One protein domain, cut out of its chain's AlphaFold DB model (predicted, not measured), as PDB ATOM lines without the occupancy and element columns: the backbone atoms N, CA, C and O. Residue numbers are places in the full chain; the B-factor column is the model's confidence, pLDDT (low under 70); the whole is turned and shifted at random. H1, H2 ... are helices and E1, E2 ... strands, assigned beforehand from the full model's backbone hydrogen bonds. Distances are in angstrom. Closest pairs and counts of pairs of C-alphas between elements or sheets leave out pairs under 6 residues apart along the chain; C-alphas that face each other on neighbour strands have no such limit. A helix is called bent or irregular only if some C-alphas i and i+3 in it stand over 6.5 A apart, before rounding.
ATOM      1  N   ASN A 374      98.357 167.423 146.328       94.62
ATOM      2  CA  ASN A 374      98.872 167.646 147.676       94.62
ATOM      3  C   ASN A 374      98.018 166.821 148.642       94.62
ATOM      4  O   ASN A 374      96.838 167.112 148.832       94.62
ATOM      5  N   VAL A 375      98.594 165.759 149.202       94.62
ATOM      6  CA  VAL A 375      97.844 164.796 150.011       94.62
ATOM      7  C   VAL A 375      97.444 165.453 151.335       94.62
ATOM      8  O   VAL A 375      98.328 165.878 152.087       94.62
ATOM      9  N   PRO A 376      96.144 165.492 151.684       93.31
ATOM     10  CA  PRO A 376      95.713 165.985 152.985       93.31
ATOM     11  C   PRO A 376      96.353 165.182 154.117       93.31
ATOM     12  O   PRO A 376      96.463 163.956 154.034       93.31
ATOM     13  N   GLN A 377      96.723 165.851 155.211       91.69
ATOM     14  CA  GLN A 377      97.429 165.214 156.329       91.69
ATOM     15  C   GLN A 377      96.685 163.981 156.867       91.69
ATOM     16  O   GLN A 377      97.305 162.969 157.189       91.69
ATOM     17  N   SER A 378      95.353 164.031 156.923       91.25
ATOM     18  CA  SER A 378      94.528 162.904 157.363       91.25
ATOM     19  C   SER A 378      94.674 161.673 156.460       91.25
ATOM     20  O   SER A 378      94.784 160.566 156.980       91.25
ATOM     21  N   ILE A 379      94.730 161.855 155.139       92.44
ATOM     22  CA  ILE A 379      94.932 160.780 154.154       92.44
ATOM     23  C   ILE A 379      96.367 160.252 154.226       92.44
ATOM     24  O   ILE A 379      96.585 159.040 154.235       92.44
ATOM     25  N   ALA A 380      97.346 161.155 154.338       94.12
ATOM     26  CA  ALA A 380      98.752 160.789 154.475       94.12
ATOM     27  C   ALA A 380      98.966 159.849 155.672       94.12
ATOM     28  O   ALA A 380      99.590 158.803 155.526       94.12
ATOM     29  N   VAL A 381      98.374 160.180 156.824       93.00
ATOM     30  CA  VAL A 381      98.499 159.398 158.062       93.00
ATOM     31  C   VAL A 381      97.658 158.131 158.048       93.00
ATOM     32  O   VAL A 381      98.156 157.065 158.391       93.00
ATOM     33  N   LYS A 382      96.371 158.239 157.711       91.56
ATOM     34  CA  LYS A 382      95.423 157.140 157.930       91.56
ATOM     35  C   LYS A 382      95.424 156.118 156.797       91.56
ATOM     36  O   LYS A 382      95.081 154.968 157.042       91.56
ATOM     37  N   ASP A 383      95.802 156.523 155.582       92.50
ATOM     38  CA  ASP A 383      95.609 155.690 154.393       92.50
ATOM     39  C   ASP A 383      96.919 155.381 153.649       92.50
ATOM     40  O   ASP A 383      97.078 154.268 153.146       92.50
ATOM     41  N   LEU A 384      97.854 156.336 153.556       95.06
ATOM     42  CA  LEU A 384      99.088 156.164 152.774       95.06
ATOM     43  C   LEU A 384     100.276 155.661 153.603       95.06
ATOM     44  O   LEU A 384     100.977 154.757 153.151       95.06
ATOM     45  N   LEU A 385     100.488 156.194 154.810       95.12
ATOM     46  CA  LEU A 385     101.564 155.757 155.705       95.12
ATOM     47  C   LEU A 385     101.506 154.246 156.005       95.12
ATOM     48  O   LEU A 385     102.545 153.606 155.847       95.12
ATOM     49  N   PRO A 386     100.345 153.628 156.321       95.25
ATOM     50  CA  PRO A 386     100.287 152.182 156.550       95.25
ATOM     51  C   PRO A 386     100.731 151.363 155.332       95.25
ATOM     52  O   PRO A 386     101.397 150.343 155.480       95.25
ATOM     53  N   LYS A 387     100.419 151.824 154.112       95.69
ATOM     54  CA  LYS A 387     100.838 151.152 152.871       95.69
ATOM     55  C   LYS A 387     102.344 151.250 152.653       95.69
ATOM     56  O   LYS A 387     102.953 150.275 152.231       95.69
ATOM     57  N   GLN A 388     102.936 152.402 152.965       95.62
ATOM     58  CA  GLN A 388     104.383 152.605 152.901       95.62
ATOM     59  C   GLN A 388     105.132 151.798 153.971       95.62
ATOM     60  O   GLN A 388     106.199 151.260 153.699       95.62
ATOM     61  N   GLN A 389     104.571 151.675 155.177       94.06
ATOM     62  CA  GLN A 389     105.133 150.840 156.245       94.06
ATOM     63  C   GLN A 389     105.109 149.349 155.879       94.06
ATOM     64  O   GLN A 389     106.062 148.629 156.164       94.06
ATOM     65  N   GLN A 390     104.045 148.896 155.208       95.69
ATOM     66  CA  GLN A 390     103.927 147.522 154.708       95.69
ATOM     67  C   GLN A 390     104.804 147.258 153.475       95.69
ATOM     68  O   GLN A 390     105.316 146.154 153.313       95.69
ATOM     69  N   ASN A 391     104.973 148.252 152.600       95.31
ATOM     70  CA  ASN A 391     105.777 148.164 151.387       95.31
ATOM     71  C   ASN A 391     106.619 149.444 151.210       95.31
ATOM     72  O   ASN A 391     106.092 150.442 150.708       95.31
ATOM     73  N   PRO A 392     107.926 149.412 151.533       92.31
ATOM     74  CA  PRO A 392     108.811 150.575 151.418       92.31
ATOM     75  C   PRO A 392     108.915 151.174 150.006       92.31
ATOM     76  O   PRO A 392     109.229 152.350 149.859       92.31
ATOM     77  N   ALA A 393     108.593 150.420 148.952       93.25
ATOM     78  CA  ALA A 393     108.590 150.933 147.582       93.25
ATOM     79  C   ALA A 393     107.264 151.614 147.184       93.25
ATOM     80  O   ALA A 393     107.121 152.077 146.046       93.25
ATOM     81  N   TYR A 394     106.261 151.665 148.073       94.88
ATOM     82  CA  TYR A 394     104.909 152.108 147.728       94.88
ATOM     83  C   TYR A 394     104.891 153.544 147.192       94.88
ATOM     84  O   TYR A 394     104.421 153.752 146.071       94.88
ATOM     85  N   PHE A 395     105.448 154.520 147.914       94.88
ATOM     86  CA  PHE A 395     105.465 155.920 147.473       94.88
ATOM     87  C   PHE A 395     106.159 156.100 146.123       94.88
ATOM     88  O   PHE A 395     105.575 156.712 145.225       94.88
ATOM     89  N   ALA A 396     107.330 155.488 145.930       91.44
ATOM     90  CA  ALA A 396     108.040 155.523 144.654       91.44
ATOM     91  C   ALA A 396     107.193 154.924 143.514       91.44
ATOM     92  O   ALA A 396     107.006 155.561 142.476       91.44
ATOM     93  N   SER A 397     106.585 153.748 143.726       91.44
ATOM     94  CA  SER A 397     105.753 153.062 142.719       91.44
ATOM     95  C   SER A 397     104.502 153.851 142.299       91.44
ATOM     96  O   SER A 397     103.998 153.689 141.177       91.44
ATOM     97  N   GLN A 398     103.996 154.698 143.202       92.06
ATOM     98  CA  GLN A 398     102.837 155.563 142.989       92.06
ATOM     99  C   GLN A 398     103.225 156.980 142.535       92.06
ATOM    100  O   GLN A 398     102.338 157.791 142.278       92.06
ATOM    101  N   GLY A 399     104.519 157.299 142.409       91.56
ATOM    102  CA  GLY A 399     104.977 158.644 142.046       91.56
ATOM    103  C   GLY A 399     104.678 159.701 143.118       91.56
ATOM    104  O   GLY A 399     104.456 160.869 142.790       91.56
ATOM    105  N   ILE A 400     104.628 159.286 144.386       94.88
ATOM    106  CA  ILE A 400     104.452 160.161 145.545       94.88
ATOM    107  C   ILE A 400     105.832 160.636 145.997       94.88
ATOM    108  O   ILE A 400     106.699 159.835 146.344       94.88
ATOM    109  N   LYS A 401     106.024 161.952 146.007       95.44
ATOM    110  CA  LYS A 401     107.213 162.619 146.532       95.44
ATOM    111  C   LYS A 401     106.977 163.058 147.973       95.44
ATOM    112  O   LYS A 401     105.873 163.477 148.329       95.44
ATOM    113  N   VAL A 402     108.030 162.975 148.778       95.56
ATOM    114  CA  VAL A 402     108.034 163.335 150.198       95.56
ATOM    115  C   VAL A 402     108.788 164.647 150.362       95.56
ATOM    116  O   VAL A 402     109.860 164.805 149.791       95.56
ATOM    117  N   PHE A 403     108.243 165.570 151.142       94.88
ATOM    118  CA  PHE A 403     108.854 166.862 151.448       94.88
ATOM    119  C   PHE A 403     108.868 167.084 152.960       94.88
ATOM    120  O   PHE A 403     107.979 166.599 153.669       94.88
ATOM    121  N   SER A 404     109.844 167.846 153.450       90.44
ATOM    122  CA  SER A 404     109.758 168.451 154.784       90.44
ATOM    123  C   SER A 404     108.672 169.535 154.788       90.44
ATOM    124  O   SER A 404     108.350 170.107 153.749       90.44
ATOM    125  N   ARG A 405     108.100 169.861 155.953       82.88
ATOM    126  CA  ARG A 405     107.110 170.954 156.076       82.88
ATOM    127  C   ARG A 405     107.669 172.328 155.703       82.88
ATOM    128  O   ARG A 405     106.899 173.197 155.308       82.88
ATOM    129  N   HIS A 406     108.976 172.520 155.850       81.69
ATOM    130  CA  HIS A 406     109.633 173.821 155.686       81.69
ATOM    131  C   HIS A 406     110.426 173.938 154.382       81.69
ATOM    132  O   HIS A 406     110.827 175.034 154.007       81.69
ATOM    133  N   GLU A 407     110.637 172.825 153.679       81.81
ATOM    134  CA  GLU A 407     111.503 172.774 152.508       81.81
ATOM    135  C   GLU A 407     110.761 172.156 151.327       81.81
ATOM    136  O   GLU A 407     110.140 171.101 151.434       81.81
ATOM    137  N   ASN A 408     110.869 172.794 150.163       83.50
ATOM    138  CA  ASN A 408     110.259 172.304 148.925       83.50
ATOM    139  C   ASN A 408     111.217 171.398 148.125       83.50
ATOM    140  O   ASN A 408     111.052 171.222 146.918       83.50
ATOM    141  N   VAL A 409     112.230 170.834 148.791       90.44
ATOM    142  CA  VAL A 409     113.170 169.870 148.210       90.44
ATOM    143  C   VAL A 409     112.676 168.455 148.533       90.44
ATOM    144  O   VAL A 409     112.378 168.168 149.696       90.44
ATOM    145  N   PRO A 410     112.535 167.568 147.532       92.31
ATOM    146  CA  PRO A 410     112.059 166.217 147.776       92.31
ATOM    147  C   PRO A 410     113.103 165.399 148.543       92.31
ATOM    148  O   PRO A 410     114.272 165.349 148.169       92.31
ATOM    149  N   ILE A 411     112.648 164.713 149.586       93.81
ATOM    150  CA  ILE A 411     113.429 163.767 150.379       93.81
ATOM    151  C   ILE A 411     113.284 162.384 149.745       93.81
ATOM    152  O   ILE A 411     112.186 162.001 149.324       93.81
ATOM    153  N   ASN A 412     114.378 161.624 149.690       91.00
ATOM    154  CA  ASN A 412     114.319 160.226 149.281       91.00
ATOM    155  C   ASN A 412     113.472 159.429 150.297       91.00
ATOM    156  O   ASN A 412     113.852 159.361 151.465       91.00
ATOM    157  N   PRO A 413     112.348 158.802 149.898       90.56
ATOM    158  CA  PRO A 413     111.539 158.013 150.821       90.56
ATOM    159  C   PRO A 413     112.316 156.882 151.505       90.56
ATOM    160  O   PRO A 413     112.009 156.548 152.646       90.56
ATOM    161  N   ASP A 414     113.333 156.324 150.848       87.94
ATOM    162  CA  ASP A 414     114.107 155.194 151.373       87.94
ATOM    163  C   ASP A 414     115.059 155.600 152.508       87.94
ATOM    164  O   ASP A 414     115.477 154.755 153.296       87.94
ATOM    165  N   SER A 415     115.378 156.895 152.645       91.44
ATOM    166  CA  SER A 415     116.192 157.392 153.761       91.44
ATOM    167  C   SER A 415     115.388 157.598 155.049       91.44
ATOM    168  O   SER A 415     115.951 158.004 156.064       91.44
ATOM    169  N   ILE A 416     114.071 157.367 155.025       91.94
ATOM    170  CA  ILE A 416     113.171 157.596 156.158       91.94
ATOM    171  C   ILE A 416     112.793 156.256 156.797       91.94
ATOM    172  O   ILE A 416     112.246 155.364 156.151       91.94
ATOM    173  N   ASN A 417     112.991 156.134 158.113       92.38
ATOM    174  CA  ASN A 417     112.476 154.997 158.878       92.38
ATOM    175  C   ASN A 417     110.960 155.141 159.124       92.38
ATOM    176  O   ASN A 417     110.525 155.586 160.188       92.38
ATOM    177  N   TRP A 418     110.141 154.745 158.147       93.31
ATOM    178  CA  TRP A 418     108.675 154.863 158.208       93.31
ATOM    179  C   TRP A 418     108.033 154.138 159.397       93.31
ATOM    180  O   TRP A 418     107.025 154.607 159.926       93.31
ATOM    181  N   ASN A 419     108.622 153.031 159.857       91.88
ATOM    182  CA  ASN A 419     108.107 152.241 160.982       91.88
ATOM    183  C   ASN A 419     108.332 152.913 162.345       91.88
ATOM    184  O   ASN A 419     107.676 152.562 163.326       91.88
ATOM    185  N   SER A 420     109.228 153.904 162.415       91.62
ATOM    186  CA  SER A 420     109.406 154.726 163.619       91.62
ATOM    187  C   SER A 420     108.286 155.759 163.814       91.62
ATOM    188  O   SER A 420     108.083 156.249 164.924       91.62
ATOM    189  N   ILE A 421     107.515 156.060 162.763       89.50
ATOM    190  CA  ILE A 421     106.443 157.058 162.795       89.50
ATOM    191  C   ILE A 421     105.171 156.424 163.370       89.50
ATOM    192  O   ILE A 421     104.391 155.792 162.658       89.50
ATOM    193  N   LYS A 422     104.968 156.600 164.680       78.88
ATOM    194  CA  LYS A 422     103.789 156.103 165.418       78.88
ATOM    195  C   LYS A 422     102.754 157.188 165.743       78.88
ATOM    196  O   LYS A 422     101.616 156.867 166.069       78.88
ATOM    197  N   GLY A 423     103.131 158.462 165.638       74.62
ATOM    198  CA  GLY A 423     102.274 159.616 165.908       74.62
ATOM    199  C   GLY A 423     102.916 160.905 165.398       74.62
ATOM    200  O   GLY A 423     104.137 161.033 165.410       74.62
ATOM    201  N   GLY A 424     102.090 161.841 164.918       78.88
ATOM    202  CA  GLY A 424     102.560 163.010 164.168       78.88
ATOM    203  C   GLY A 424     103.076 162.633 162.771       78.88
ATOM    204  O   GLY A 424     103.678 161.586 162.569       78.88
ATOM    205  N   PHE A 425     102.812 163.475 161.772       88.62
ATOM    206  CA  PHE A 425     103.321 163.271 160.412       88.62
ATOM    207  C   PHE A 425     104.075 164.525 159.977       88.62
ATOM    208  O   PHE A 425     103.441 165.532 159.628       88.62
ATOM    209  N   PRO A 426     105.418 164.510 160.076       89.25
ATOM    210  CA  PRO A 426     106.245 165.699 159.886       89.25
ATOM    211  C   PRO A 426     106.513 166.008 158.407       89.25
ATOM    212  O   PRO A 426     107.204 166.975 158.107       89.25
ATOM    213  N   TYR A 427     105.948 165.219 157.492       93.50
ATOM    214  CA  TYR A 427     106.166 165.345 156.059       93.50
ATOM    215  C   TYR A 427     104.929 165.862 155.328       93.50
ATOM    216  O   TYR A 427     103.798 165.752 155.805       93.50
ATOM    217  N   VAL A 428     105.158 166.382 154.129       94.50
ATOM    218  CA  VAL A 428     104.125 166.679 153.138       94.50
ATOM    219  C   VAL A 428     104.294 165.694 151.989       94.50
ATOM    220  O   VAL A 428     105.398 165.505 151.480       94.50
ATOM    221  N   LEU A 429     103.201 165.045 151.585       95.94
ATOM    222  CA  LEU A 429     103.199 164.157 150.426       95.94
ATOM    223  C   LEU A 429     102.584 164.890 149.236       95.94
ATOM    224  O   LEU A 429     101.505 165.476 149.350       95.94
ATOM    225  N   ARG A 430     103.251 164.824 148.084       96.00
ATOM    226  CA  ARG A 430     102.730 165.348 146.818       96.00
ATOM    227  C   ARG A 430     102.865 164.299 145.729       96.00
ATOM    228  O   ARG A 430     103.955 163.779 145.504       96.00
ATOM    229  N   GLN A 431     101.779 164.015 145.026       96.00
ATOM    230  CA  GLN A 431     101.804 163.170 143.838       96.00
ATOM    231  C   GLN A 431     101.889 164.039 142.581       96.00
ATOM    232  O   GLN A 431     101.158 165.024 142.439       96.00
ATOM    233  N   ASN A 432     102.795 163.677 141.675       91.38
ATOM    234  CA  ASN A 432     102.934 164.358 140.391       91.38
ATOM    235  C   ASN A 432     101.715 164.110 139.477       91.38
ATOM    236  O   ASN A 432     101.028 163.093 139.627       91.38
ATOM    237  N   PRO A 433     101.461 164.987 138.492       94.19
ATOM    238  CA  PRO A 433     100.480 164.725 137.445       94.19
ATOM    239  C   PRO A 433     100.810 163.447 136.660       94.19
ATOM    240  O   PRO A 433     101.980 163.126 136.442       94.19
ATOM    241  N   GLY A 434      99.783 162.721 136.216       90.44
ATOM    242  CA  GLY A 434      99.940 161.529 135.379       90.44
ATOM    243  C   GLY A 434      98.845 160.484 135.592       90.44
ATOM    244  O   GLY A 434      97.972 160.645 136.437       90.44
ATOM    245  N   LYS A 435      98.928 159.366 134.856       91.00
ATOM    246  CA  LYS A 435      97.901 158.299 134.831       91.00
ATOM    247  C   LYS A 435      97.545 157.705 136.202       91.00
ATOM    248  O   LYS A 435      96.465 157.150 136.352       91.00
ATOM    249  N   LYS A 436      98.462 157.770 137.173       90.75
ATOM    250  CA  LYS A 436      98.278 157.236 138.535       90.75
ATOM    251  C   LYS A 436      97.852 158.298 139.558       90.75
ATOM    252  O   LYS A 436      97.724 157.966 140.733       90.75
ATOM    253  N   ASN A 437      97.706 159.559 139.147       94.00
ATOM    254  CA  ASN A 437      97.362 160.647 140.054       94.00
ATOM    255  C   ASN A 437      95.953 160.438 140.628       94.00
ATOM    256  O   ASN A 437      95.008 160.216 139.873       94.00
ATOM    257  N   ALA A 438      95.813 160.514 141.952       93.69
ATOM    258  CA  ALA A 438      94.540 160.272 142.629       93.69
ATOM    259  C   ALA A 438      93.447 161.311 142.307       93.69
ATOM    260  O   ALA A 438      92.268 160.999 142.450       93.69
ATOM    261  N   LEU A 439      93.817 162.518 141.860       93.94
ATOM    262  CA  LEU A 439      92.886 163.548 141.377       93.94
ATOM    263  C   LEU A 439      92.528 163.382 139.890       93.94
ATOM    264  O   LEU A 439      91.700 164.123 139.368       93.94
ATOM    265  N   GLY A 440      93.157 162.442 139.178       94.12
ATOM    266  CA  GLY A 440      92.995 162.305 137.735       94.12
ATOM    267  C   GLY A 440      93.577 163.497 136.963       94.12
ATOM    268  O   GLY A 440      94.670 163.976 137.267       94.12
ATOM    269  N   TYR A 441      92.863 163.941 135.926       94.38
ATOM    270  CA  TYR A 441      93.336 164.970 134.985       94.38
ATOM    271  C   TYR A 441      92.732 166.355 135.215       94.38
ATOM    272  O   TYR A 441      93.237 167.328 134.658       94.38
ATOM    273  N   ILE A 442      91.656 166.456 135.995       94.19
ATOM    274  CA  ILE A 442      90.929 167.705 136.220       94.19
ATOM    275  C   ILE A 442      90.607 167.799 137.705       94.19
ATOM    276  O   ILE A 442      90.003 166.887 138.262       94.19
ATOM    277  N   ASN A 443      90.983 168.914 138.325       94.06
ATOM    278  CA  ASN A 443      90.547 169.272 139.668       94.06
ATOM    279  C   ASN A 443      89.724 170.561 139.616       94.06
ATOM    280  O   ASN A 443      90.167 171.555 139.036       94.06
ATOM    281  N   LEU A 444      88.539 170.533 140.221       93.38
ATOM    282  CA  LEU A 444      87.646 171.681 140.328       93.38
ATOM    283  C   LEU A 444      87.826 172.298 141.711       93.38
ATOM    284  O   LEU A 444      87.669 171.614 142.721       93.38
ATOM    285  N   ILE A 445      88.199 173.572 141.745       91.94
ATOM    286  CA  ILE A 445      88.439 174.315 142.980       91.94
ATOM    287  C   ILE A 445      87.229 175.196 143.260       91.94
ATOM    288  O   ILE A 445      86.700 175.853 142.360       91.94
ATOM    289  N   PHE A 446      86.823 175.200 144.524       91.81
ATOM    290  CA  PHE A 446      85.725 175.995 145.048       91.81
ATOM    291  C   PHE A 446      86.270 177.122 145.923       91.81
ATOM    292  O   PHE A 446      87.364 177.005 146.488       91.81
ATOM    293  N   GLU A 447      85.511 178.203 146.054       89.06
ATOM    294  CA  GLU A 447      85.734 179.166 147.131       89.06
ATOM    295  C   GLU A 447      85.490 178.494 148.493       89.06
ATOM    296  O   GLU A 447      84.766 177.498 148.594       89.06
TER     297      GLU A 447
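What this domain is: This is residues 374 to 447 of the 449 residues of the protein "Murein L,D-transpeptidase" of Nitrosomonas sp (UniProt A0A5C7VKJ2). A two-stranded antiparallel hairpin, E1 and E2, forms the middle of a small body; the first part of the helix H1 packs beside E2, and a long loop, residues 405 to 426, swings round the hairpin. The end of the printed part sticks out from this body as a free arm, residues 442 to 447, which holds E3. The printed part has 74 residues, with two named helices and three named strands in the order H1, H2, E1, E2, E3; the class is mixed, helices and strands, with under half of the residues in named elements. The whole is compact, with a radius of gyration of the C-alphas of 12.6 A, and spans 36 by 25 by 24 A.

Where its parts are: Begin with the sheet: find C-alpha 400 at (104.452, 160.161, 145.545), where E1, residues 400 to 404, begins; it runs 13.5 A. E2, residues 427 to 431, covers 13.2 A. Go back to C-alpha 377 at (97.429, 165.214, 156.329) for H1, residues 377 to 390, 18.9 A long. H2 is short, residues 394 to 397. E3, residues 442 to 446, is 13.2 A long and ends at C-alpha 446, (85.725, 175.995, 145.048).

How they stand to each other: E1 and E2 are a hairpin of antiparallel neighbours, with 151 degrees between their directions. Look across them at N 401 and O 430, 2.8 A apart, and at N 403 and O 428, 2.9 A apart, both within hydrogen-bond range. Residues 402 to 403 of E1 pair antiparallel with residues 410 to 411 of the long link, a stretch too short to be named. For H1 and E2, the closest C-alphas are those of Ala 380 and Leu 429, 6.9 A apart. H1 is only just irregular, with C-alphas 382 and 385 6.7 A apart; 6 of its 10 O i to N i+4 pairs are within hydrogen-bond range, and H2 is too short for such a pair. H1 and H2 only just touch, and only at the corner by their link, with 3 pairs of C-alphas within 8 A, made by residues 387 to 388 of H1 alone; the closest are those of Gln 388 and Tyr 394, 5.2 A. The closest C-alphas of H2 and E1 are those of Phe 395 and Lys 401, 7.0 A apart. E3 pairs with no named strand and is apart from H1, H2, E1 and E2.

The domain as a whole: The two C-alphas farthest apart are those of Ser 415 and Glu 447, 38.0 A. The printed part has no cut. The link from E1 to E2, 22 residues, is long. The mean pLDDT of the printed part is 91.8, and no printed residue is under 70.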